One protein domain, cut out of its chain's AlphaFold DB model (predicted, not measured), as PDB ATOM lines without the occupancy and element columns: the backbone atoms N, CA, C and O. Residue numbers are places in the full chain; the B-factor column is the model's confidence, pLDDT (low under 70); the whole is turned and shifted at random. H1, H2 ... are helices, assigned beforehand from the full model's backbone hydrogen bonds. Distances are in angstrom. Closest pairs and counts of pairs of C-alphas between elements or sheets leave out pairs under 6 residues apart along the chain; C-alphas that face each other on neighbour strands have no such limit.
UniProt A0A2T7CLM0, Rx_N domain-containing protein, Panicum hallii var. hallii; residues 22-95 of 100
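What this domain is: This is residues 22 to 95 of the 100 residues of the protein "Rx_N domain-containing protein" of Panicum hallii var. hallii (UniProt A0A2T7CLM0). Two long helices, H2 and H3, run out and back as a narrow, loosely closed V, nearest each other towards the loop of residues 57 to 64 that joins them. A single short turn, H1, folds back beside the early part of H2, and within the last part of H3 residues 82 to 88 and 90 to 93 stick out free, as do residues 94 and 95. The printed part has 74 residues with three named helices, in the order H1, H2, H3, and no named strand; its class is all helix. The whole is loose, with a radius of gyration of the C-alphas of 16.2 A, and a rod spanning 50 by 22 by 17 A.

How they stand to each other: Start at H1, residues 22 to 25, and go on through residues 26 to 30, a tight link, to H2, residues 31 to 56. H1 and H2 are close but not clearly touching; their closest C-alphas, those of Leu 24 and Arg 35, are 6.2 A apart. Residues 57 to 64 then form a short link to H3, residues 65 to 93. H2 and H3 are also close but not clearly touching, and you find their closest C-alphas at Leu 52 and Arg 71, 7.1 A apart. They run opposite ways at a steep tilt of 36 degrees, only just past shallow, and their centres are 11.9 A apart. H1 and H3 are apart. In the backbones of H2 and H3, every O of residue i is within hydrogen-bond range of N of residue i+4 where both lie inside the helix; H1 is too short for such a pair, but its 1 pair of O i and N i+3 is within range.

Where its parts are: Find C-alpha 22 at (-18.310, 6.797, -6.049), where H1 begins; its four residues cover 5.4 A. Then look for C-alpha 31 at (-29.757, 2.696, -0.622), from which H2 runs 35.9 A to C-alpha 56 at (-13.633, 34.593, -3.967). H3, the longest helix with 29 residues, begins at C-alpha 65 and runs 42.9 A to C-alpha 93 at (-13.250, -1.109, 6.651). The y values show the turn: they rise from C-alpha 31 to C-alpha 56 and fall from C-alpha 65 to C-alpha 93.

The domain as a whole: The two C-alphas farthest apart are those of Asp 61, in the link between H2 and H3, and Gly 95, at 50.9 A. The first and last printed C-alphas, those of Ala 22 and Gly 95, are 19.3 A apart. The printed part has no cut, and neither link is long. Look at the B-factor column for the model's confidence: the mean pLDDT of the printed part is 77.3, and residues 24 to 33, residue 35 and residues 91 to 95 are under 70.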
ATOM      1  N   ALA A  22     -18.731   8.190  -6.194       76.25
ATOM      2  CA  ALA A  22     -18.310   6.797  -6.049       76.25
ATOM      3  C   ALA A  22     -19.270   6.002  -5.144       76.25
ATOM      4  O   ALA A  22     -19.703   4.905  -5.497       76.25
ATOM      5  N   MET A  23     -19.695   6.591  -4.019       71.00
ATOM      6  CA  MET A  23     -20.670   5.975  -3.111       71.00
ATOM      7  C   MET A  23     -22.038   5.731  -3.768       71.00
ATOM      8  O   MET A  23     -22.699   4.737  -3.462       71.00
ATOM      9  N   LEU A  24     -22.469   6.609  -4.683       65.75
ATOM     10  CA  LEU A  24     -23.709   6.443  -5.451       65.75
ATOM     11  C   LEU A  24     -23.672   5.226  -6.398       65.75
ATOM     12  O   LEU A  24     -24.742   4.731  -6.762       65.75
ATOM     13  N   GLY A  25     -22.481   4.757  -6.790       64.38
ATOM     14  CA  GLY A  25     -22.293   3.632  -7.706       64.38
ATOM     15  C   GLY A  25     -22.407   2.240  -7.072       64.38
ATOM     16  O   GLY A  25     -22.706   1.290  -7.789       64.38
ATOM     17  N   GLU A  26     -22.214   2.093  -5.752       60.75
ATOM     18  CA  GLU A  26     -21.822   0.789  -5.184       60.75
ATOM     19  C   GLU A  26     -22.882  -0.077  -4.469       60.75
ATOM     20  O   GLU A  26     -22.584  -1.245  -4.268       60.75
ATOM     21  N   ASN A  27     -24.095   0.356  -4.081       53.19
ATOM     22  CA  ASN A  27     -25.016  -0.552  -3.348       53.19
ATOM     23  C   ASN A  27     -26.518  -0.320  -3.612       53.19
ATOM     24  O   ASN A  27     -26.996   0.813  -3.590       53.19
ATOM     25  N   TYR A  28     -27.285  -1.401  -3.819       54.22
ATOM     26  CA  TYR A  28     -28.720  -1.383  -4.151       54.22
ATOM     27  C   TYR A  28     -29.615  -1.841  -2.975       54.22
ATOM     28  O   TYR A  28     -29.320  -2.800  -2.276       54.22
ATOM     29  N   GLN A  29     -30.759  -1.154  -2.823       49.78
ATOM     30  CA  GLN A  29     -31.971  -1.468  -2.026       49.78
ATOM     31  C   GLN A  29     -32.081  -0.949  -0.573       49.78
ATOM     32  O   GLN A  29     -33.079  -0.290  -0.288       49.78
ATOM     33  N   LEU A  30     -31.066  -1.036   0.302       52.78
ATOM     34  CA  LEU A  30     -31.039  -0.194   1.533       52.78
ATOM     35  C   LEU A  30     -30.745   1.293   1.196       52.78
ATOM     36  O   LEU A  30     -30.922   2.215   1.991       52.78
ATOM     37  N   ALA A  31     -30.329   1.499  -0.052       58.00
ATOM     38  CA  ALA A  31     -29.757   2.696  -0.622       58.00
ATOM     39  C   ALA A  31     -30.764   3.759  -1.072       58.00
ATOM     40  O   ALA A  31     -30.346   4.869  -1.320       58.00
ATOM     41  N   GLY A  32     -32.073   3.518  -1.196       62.78
ATOM     42  CA  GLY A  32     -32.969   4.506  -1.834       62.78
ATOM     43  C   GLY A  32     -33.018   5.880  -1.138       62.78
ATOM     44  O   GLY A  32     -32.833   6.914  -1.782       62.78
ATOM     45  N   LYS A  33     -33.255   5.898   0.183       65.94
ATOM     46  CA  LYS A  33     -33.271   7.135   0.988       65.94
ATOM     47  C   LYS A  33     -31.867   7.690   1.203       65.94
ATOM     48  O   LYS A  33     -31.677   8.886   1.032       65.94
ATOM     49  N   VAL A  34     -30.898   6.824   1.497       71.69
ATOM     50  CA  VAL A  34     -29.489   7.207   1.677       71.69
ATOM     51  C   VAL A  34     -28.920   7.825   0.394       71.69
ATOM     52  O   VAL A  34     -28.320   8.885   0.444       71.69
ATOM     53  N   ARG A  35     -29.205   7.253  -0.779       69.69
ATOM     54  CA  ARG A  35     -28.813   7.753  -2.109       69.69
ATOM     55  C   ARG A  35     -29.478   9.081  -2.448       69.69
ATOM     56  O   ARG A  35     -28.843   9.927  -3.066       69.69
ATOM     57  N   ARG A  36     -30.749   9.267  -2.071       79.50
ATOM     58  CA  ARG A  36     -31.424  10.569  -2.203       79.50
ATOM     59  C   ARG A  36     -30.805  11.608  -1.275       79.50
ATOM     60  O   ARG A  36     -30.495  12.681  -1.758       79.50
ATOM     61  N   GLY A  37     -30.551  11.265  -0.012       79.94
ATOM     62  CA  GLY A  37     -29.878  12.149   0.944       79.94
ATOM     63  C   GLY A  37     -28.475  12.545   0.483       79.94
ATOM     64  O   GLY A  37     -28.160  13.722   0.459       79.94
ATOM     65  N   ILE A  38     -27.676  11.583   0.009       78.69
ATOM     66  CA  ILE A  38     -26.350  11.829  -0.578       78.69
ATOM     67  C   ILE A  38     -26.443  12.748  -1.800       78.69
ATOM     68  O   ILE A  38     -25.617  13.637  -1.960       78.69
ATOM     69  N   ARG A  39     -27.438  12.542  -2.673       81.88
ATOM     70  CA  ARG A  39     -27.636  13.390  -3.855       81.88
ATOM     71  C   ARG A  39     -28.041  14.811  -3.472       81.88
ATOM     72  O   ARG A  39     -27.422  15.739  -3.962       81.88
ATOM     73  N   SER A  40     -29.018  14.965  -2.581       83.38
ATOM     74  CA  SER A  40     -29.435  16.277  -2.077       83.38
ATOM     75  C   SER A  40     -28.276  17.002  -1.401       83.38
ATOM     76  O   SER A  40     -28.021  18.151  -1.728       83.38
ATOM     77  N   LEU A  41     -27.503  16.306  -0.562       83.75
ATOM     78  CA  LEU A  41     -26.315  16.872   0.077       83.75
ATOM     79  C   LEU A  41     -25.261  17.298  -0.955       83.75
ATOM     80  O   LEU A  41     -24.684  18.370  -0.837       83.75
ATOM     81  N   LYS A  42     -25.027  16.490  -1.996       83.38
ATOM     82  CA  LYS A  42     -24.127  16.849  -3.100       83.38
ATOM     83  C   LYS A  42     -24.604  18.114  -3.827       83.38
ATOM     84  O   LYS A  42     -23.780  18.975  -4.130       83.38
ATOM     85  N   ASP A  43     -25.897  18.215  -4.123       87.31
ATOM     86  CA  ASP A  43     -26.476  19.351  -4.850       87.31
ATOM     87  C   ASP A  43     -26.437  20.637  -3.998       87.31
ATOM     88  O   ASP A  43     -26.053  21.700  -4.494       87.31
ATOM     89  N   GLU A  44     -26.746  20.538  -2.700       88.00
ATOM     90  CA  GLU A  44     -26.627  21.638  -1.730       88.00
ATOM     91  C   GLU A  44     -25.176  22.117  -1.610       88.00
ATOM     92  O   GLU A  44     -24.908  23.308  -1.768       88.00
ATOM     93  N   LEU A  45     -24.220  21.195  -1.442       85.31
ATOM     94  CA  LEU A  45     -22.796  21.532  -1.384       85.31
ATOM     95  C   LEU A  45     -22.295  22.166  -2.684       85.31
ATOM     96  O   LEU A  45     -21.553  23.139  -2.629       85.31
ATOM     97  N   SER A  46     -22.732  21.673  -3.846       85.56
ATOM     98  CA  SER A  46     -22.356  22.258  -5.145       85.56
ATOM     99  C   SER A  46     -22.881  23.690  -5.296       85.56
ATOM    100  O   SER A  46     -22.215  24.545  -5.870       85.56
ATOM    101  N   THR A  47     -24.067  23.967  -4.750       88.69
ATOM    102  CA  THR A  47     -24.639  25.321  -4.735       88.69
ATOM    103  C   THR A  47     -23.830  26.245  -3.827       88.69
ATOM    104  O   THR A  47     -23.534  27.376  -4.199       88.69
ATOM    105  N   MET A  48     -23.438  25.762  -2.645       86.75
ATOM    106  CA  MET A  48     -22.616  26.531  -1.707       86.75
ATOM    107  C   MET A  48     -21.214  26.807  -2.271       86.75
ATOM    108  O   MET A  48     -20.717  27.916  -2.100       86.75
ATOM    109  N   ASP A  49     -20.613  25.847  -2.981       83.62
ATOM    110  CA  ASP A  49     -19.314  25.995  -3.654       83.62
ATOM    111  C   ASP A  49     -19.356  27.084  -4.735       83.62
ATOM    112  O   ASP A  49     -18.506  27.973  -4.754       83.62
ATOM    113  N   ALA A  50     -20.407  27.102  -5.563       88.00
ATOM    114  CA  ALA A  50     -20.597  28.142  -6.575       88.00
ATOM    115  C   ALA A  50     -20.672  29.550  -5.955       88.00
ATOM    116  O   ALA A  50     -20.005  30.473  -6.417       88.00
ATOM    117  N   VAL A  51     -21.422  29.705  -4.856       86.69
ATOM    118  CA  VAL A  51     -21.509  30.987  -4.134       86.69
ATOM    119  C   VAL A  51     -20.160  31.368  -3.518       86.69
ATOM    120  O   VAL A  51     -19.774  32.533  -3.546       86.69
ATOM    121  N   LEU A  52     -19.408  30.409  -2.972       84.19
ATOM    122  CA  LEU A  52     -18.065  30.673  -2.452       84.19
ATOM    123  C   LEU A  52     -17.090  31.105  -3.553       84.19
ATOM    124  O   LEU A  52     -16.271  31.987  -3.300       84.19
ATOM    125  N   GLN A  53     -17.190  30.528  -4.752       83.69
ATOM    126  CA  GLN A  53     -16.371  30.899  -5.903       83.69
ATOM    127  C   GLN A  53     -16.667  32.337  -6.356       83.69
ATOM    128  O   GLN A  53     -15.740  33.128  -6.506       83.69
ATOM    129  N   GLU A  54     -17.942  32.724  -6.438       84.56
ATOM    130  CA  GLU A  54     -18.336  34.117  -6.709       84.56
ATOM    131  C   GLU A  54     -17.858  35.092  -5.619       84.56
ATOM    132  O   GLU A  54     -17.501  36.237  -5.898       84.56
ATOM    133  N   LEU A  55     -17.844  34.660  -4.353       82.25
ATOM    134  CA  LEU A  55     -17.319  35.460  -3.241       82.25
ATOM    135  C   LEU A  55     -15.789  35.515  -3.199       82.25
ATOM    136  O   LEU A  55     -15.256  36.374  -2.498       82.25
ATOM    137  N   ALA A  56     -15.090  34.600  -3.872       79.81
ATOM    138  CA  ALA A  56     -13.633  34.593  -3.967       79.81
ATOM    139  C   ALA A  56     -13.120  35.586  -5.021       79.81
ATOM    140  O   ALA A  56     -11.994  36.054  -4.910       79.81
ATOM    141  N   GLU A  57     -13.955  35.932  -6.003       81.75
ATOM    142  CA  GLU A  57     -13.670  36.942  -7.032       81.75
ATOM    143  C   GLU A  57     -13.876  38.387  -6.538       81.75
ATOM    144  O   GLU A  57     -13.562  39.340  -7.250       81.75
ATOM    145  N   LYS A  58     -14.416  38.561  -5.325       79.81
ATOM    146  CA  LYS A  58     -14.685  39.866  -4.712       79.81
ATOM    147  C   LYS A  58     -13.636  40.207  -3.662       79.81
ATOM    148  O   LYS A  58     -13.284  39.369  -2.830       79.81
ATOM    149  N   ASP A  59     -13.224  41.471  -3.642       80.38
ATOM    150  CA  ASP A  59     -12.377  41.994  -2.573       80.38
ATOM    151  C   ASP A  59     -13.120  41.977  -1.229       80.38
ATOM    152  O   ASP A  59     -14.341  42.134  -1.144       80.38
ATOM    153  N   ASP A  60     -12.375  41.773  -0.144       74.19
ATOM    154  CA  ASP A  60     -12.955  41.531   1.179       74.19
ATOM    155  C   ASP A  60     -13.677  42.771   1.749       74.19
ATOM    156  O   ASP A  60     -14.537  42.641   2.615       74.19
ATOM    157  N   ASP A  61     -13.379  43.977   1.271       81.00
ATOM    158  CA  ASP A  61     -14.088  45.221   1.603       81.00
ATOM    159  C   ASP A  61     -15.448  45.359   0.892       81.00
ATOM    160  O   ASP A  61     -16.307  46.111   1.354       81.00
ATOM    161  N   GLN A  62     -15.682  44.590  -0.175       80.06
ATOM    162  CA  GLN A  62     -16.929  44.583  -0.953       80.06
ATOM    163  C   GLN A  62     -17.958  43.565  -0.437       80.06
ATOM    164  O   GLN A  62     -19.049  43.432  -0.996       80.06
ATOM    165  N   ILE A  63     -17.618  42.826   0.622       82.38
ATOM    166  CA  ILE A  63     -18.430  41.740   1.169       82.38
ATOM    167  C   ILE A  63     -18.918  42.148   2.552       82.38
ATOM    168  O   ILE A  63     -18.128  42.405   3.463       82.38
ATOM    169  N   ASP A  64     -20.237  42.201   2.716       89.00
ATOM    170  CA  ASP A  64     -20.852  42.594   3.974       89.00
ATOM    171  C   ASP A  64     -20.571  41.580   5.099       89.00
ATOM    172  O   ASP A  64     -20.236  40.410   4.880       89.00
ATOM    173  N   GLY A  65     -20.721  42.037   6.344       86.81
ATOM    174  CA  GLY A  65     -20.425  41.228   7.525       86.81
ATOM    175  C   GLY A  65     -21.270  39.954   7.644       86.81
ATOM    176  O   GLY A  65     -20.762  38.951   8.142       86.81
ATOM    177  N   GLN A  66     -22.519  39.955   7.163       87.50
ATOM    178  CA  GLN A  66     -23.380  38.767   7.210       87.50
ATOM    179  C   GLN A  66     -22.902  37.715   6.209       87.50
ATOM    180  O   GLN A  66     -22.854  36.531   6.536       87.50
ATOM    181  N   THR A  67     -22.478  38.145   5.022       85.38
ATOM    182  CA  THR A  67     -21.913  37.263   3.996       85.38
ATOM    183  C   THR A  67     -20.565  36.677   4.425       85.38
ATOM    184  O   THR A  67     -20.304  35.494   4.193       85.38
ATOM    185  N   LYS A  68     -19.723  37.450   5.128       82.69
ATOM    186  CA  LYS A  68     -18.484  36.926   5.735       82.69
ATOM    187  C   LYS A  68     -18.753  35.889   6.823       82.69
ATOM    188  O   LYS A  68     -18.089  34.855   6.857       82.69
ATOM    189  N   ASP A  69     -19.721  36.147   7.699       88.06
ATOM    190  CA  ASP A  69     -20.120  35.205   8.748       88.06
ATOM    191  C   ASP A  69     -20.708  33.915   8.152       88.06
ATOM    192  O   ASP A  69     -20.338  32.811   8.553       88.06
ATOM    193  N   TRP A  70     -21.545  34.039   7.116       89.50
ATOM    194  CA  TRP A  70     -22.050  32.895   6.358       89.50
ATOM    195  C   TRP A  70     -20.907  32.078   5.748       89.50
ATOM    196  O   TRP A  70     -20.846  30.873   5.978       89.50
ATOM    197  N   ARG A  71     -19.948  32.719   5.065       83.88
ATOM    198  CA  ARG A  71     -18.760  32.055   4.495       83.88
ATOM    199  C   ARG A  71     -18.009  31.228   5.549       83.88
ATOM    200  O   ARG A  71     -17.642  30.085   5.285       83.88
ATOM    201  N   ASN A  72     -17.794  31.786   6.741       85.19
ATOM    202  CA  ASN A  72     -17.107  31.084   7.829       85.19
ATOM    203  C   ASN A  72     -17.903  29.870   8.326       85.19
ATOM    204  O   ASN A  72     -17.334  28.794   8.488       85.19
ATOM    205  N   LYS A  73     -19.224  30.006   8.481       85.81
ATOM    206  CA  LYS A  73     -20.108  28.889   8.849       85.81
ATOM    207  C   LYS A  73     -20.100  27.777   7.806       85.81
ATOM    208  O   LYS A  73     -20.049  26.607   8.166       85.81
ATOM    209  N   VAL A  74     -20.102  28.122   6.516       85.88
ATOM    210  CA  VAL A  74     -19.981  27.129   5.436       85.88
ATOM    211  C   VAL A  74     -18.666  26.360   5.535       85.88
ATOM    212  O   VAL A  74     -18.646  25.147   5.340       85.88
ATOM    213  N   ARG A  75     -17.573  27.040   5.890       83.38
ATOM    214  CA  ARG A  75     -16.281  26.387   6.102       83.38
ATOM    215  C   ARG A  75     -16.326  25.387   7.257       83.38
ATOM    216  O   ARG A  75     -15.861  24.266   7.085       83.38
ATOM    217  N   GLU A  76     -16.877  25.764   8.404       86.62
ATOM    218  CA  GLU A  76     -17.022  24.845   9.543       86.62
ATOM    219  C   GLU A  76     -17.890  23.635   9.174       86.62
ATOM    220  O   GLU A  76     -17.471  22.496   9.370       86.62
ATOM    221  N   LEU A  77     -19.023  23.870   8.504       85.88
ATOM    222  CA  LEU A  77     -19.897  22.803   8.010       85.88
ATOM    223  C   LEU A  77     -19.177  21.850   7.046       85.88
ATOM    224  O   LEU A  77     -19.424  20.646   7.079       85.88
ATOM    225  N   SER A  78     -18.277  22.358   6.196       80.06
ATOM    226  CA  SER A  78     -17.507  21.510   5.279       80.06
ATOM    227  C   SER A  78     -16.579  20.536   6.017       80.06
ATOM    228  O   SER A  78     -16.483  19.377   5.615       80.06
ATOM    229  N   LEU A  79     -15.978  20.969   7.133       81.00
ATOM    230  CA  LEU A  79     -15.126  20.128   7.979       81.00
ATOM    231  C   LEU A  79     -15.953  19.071   8.721       81.00
ATOM    232  O   LEU A  79     -15.569  17.906   8.760       81.00
ATOM    233  N   ASP A  80     -17.127  19.440   9.240       83.88
ATOM    234  CA  ASP A  80     -18.033  18.490   9.902       83.88
ATOM    235  C   ASP A  80     -18.533  17.394   8.943       83.88
ATOM    236  O   ASP A  80     -18.686  16.223   9.321       83.88
ATOM    237  N   ILE A  81     -18.791  17.764   7.683       82.06
ATOM    238  CA  ILE A  81     -19.201  16.833   6.628       82.06
ATOM    239  C   ILE A  81     -18.046  15.905   6.236       82.06
ATOM    240  O   ILE A  81     -18.285  14.705   6.069       82.06
ATOM    241  N   GLU A  82     -16.814  16.416   6.135       80.81
ATOM    242  CA  GLU A  82     -15.605  15.609   5.904       80.81
ATOM    243  C   GLU A  82     -15.472  14.500   6.941       80.81
ATOM    244  O   GLU A  82     -15.445  13.313   6.607       80.81
ATOM    245  N   ASP A  83     -15.515  14.901   8.206       81.88
ATOM    246  CA  ASP A  83     -15.451  14.035   9.371       81.88
ATOM    247  C   ASP A  83     -16.553  12.965   9.349       81.88
ATOM    248  O   ASP A  83     -16.342  11.801   9.703       81.88
ATOM    249  N   CYS A  84     -17.765  13.342   8.931       81.00
ATOM    250  CA  CYS A  84     -18.887  12.419   8.797       81.00
ATOM    251  C   CYS A  84     -18.641  11.368   7.703       81.00
ATOM    252  O   CYS A  84     -18.850  10.170   7.938       81.00
ATOM    253  N   ILE A  85     -18.174  11.800   6.528       79.12
ATOM    254  CA  ILE A  85     -17.871  10.922   5.392       79.12
ATOM    255  C   ILE A  85     -16.720   9.975   5.742       79.12
ATOM    256  O   ILE A  85     -16.829   8.768   5.511       79.12
ATOM    257  N   ASP A  86     -15.649  10.480   6.349       80.50
ATOM    258  CA  ASP A  86     -14.483   9.673   6.702       80.50
ATOM    259  C   ASP A  86     -14.821   8.639   7.788       80.50
ATOM    260  O   ASP A  86     -14.468   7.464   7.648       80.50
ATOM    261  N   ARG A  87     -15.622   9.001   8.805       80.62
ATOM    262  CA  ARG A  87     -16.168   8.030   9.778       80.62
ATOM    263  C   ARG A  87     -17.018   6.949   9.105       80.62
ATOM    264  O   ARG A  87     -16.903   5.771   9.453       80.62
ATOM    265  N   PHE A  88     -17.851   7.317   8.128       72.44
ATOM    266  CA  PHE A  88     -18.666   6.359   7.376       72.44
ATOM    267  C   PHE A  88     -17.801   5.381   6.560       72.44
ATOM    268  O   PHE A  88     -18.072   4.177   6.537       72.44
ATOM    269  N   MET A  89     -16.729   5.876   5.938       77.38
ATOM    270  CA  MET A  89     -15.787   5.064   5.161       77.38
ATOM    271  C   MET A  89     -14.941   4.138   6.052       77.38
ATOM    272  O   MET A  89     -14.796   2.955   5.740       77.38
ATOM    273  N   LEU A  90     -14.451   4.623   7.197       75.88
ATOM    274  CA  LEU A  90     -13.687   3.824   8.167       75.88
ATOM    275  C   LEU A  90     -14.510   2.675   8.768       75.88
ATOM    276  O   LEU A  90     -13.987   1.574   8.971       75.88
ATOM    277  N   ASN A  91     -15.807   2.899   9.002       63.44
ATOM    278  CA  ASN A  91     -16.712   1.872   9.514       63.44
ATOM    279  C   ASN A  91     -16.964   0.743   8.492       63.44
ATOM    280  O   ASN A  91     -17.133  -0.413   8.879       63.44
ATOM    281  N   ARG A  92     -16.902   1.029   7.179       56.41
ATOM    282  CA  ARG A  92     -16.928  -0.016   6.132       56.41
ATOM    283  C   ARG A  92     -15.667  -0.891   6.145       56.41
ATOM    284  O   ARG A  92     -15.750  -2.051   5.756       56.41
ATOM    285  N   SER A  93     -14.527  -0.375   6.617       55.72
ATOM    286  CA  SER A  93     -13.250  -1.109   6.651       55.72
ATOM    287  C   SER A  93     -13.110  -2.071   7.839       55.72
ATOM    288  O   SER A  93     -12.349  -3.032   7.747       55.72
ATOM    289  N   HIS A  94     -13.826  -1.854   8.948       52.47
ATOM    290  CA  HIS A  94     -13.732  -2.698  10.154       52.47
ATOM    291  C   HIS A  94     -14.734  -3.870  10.184       52.47
ATOM    292  O   HIS A  94     -14.669  -4.709  11.079       52.47
ATOM    293  N   GLY A  95     -15.627  -3.979   9.195       47.88
ATOM    294  CA  GLY A  95     -16.590  -5.083   9.078       47.88
ATOM    295  C   GLY A  95     -16.064  -6.353   8.392       47.88
ATOM    296  O   GLY A  95     -16.820  -7.310   8.260       47.88
TER     297      GLY A  95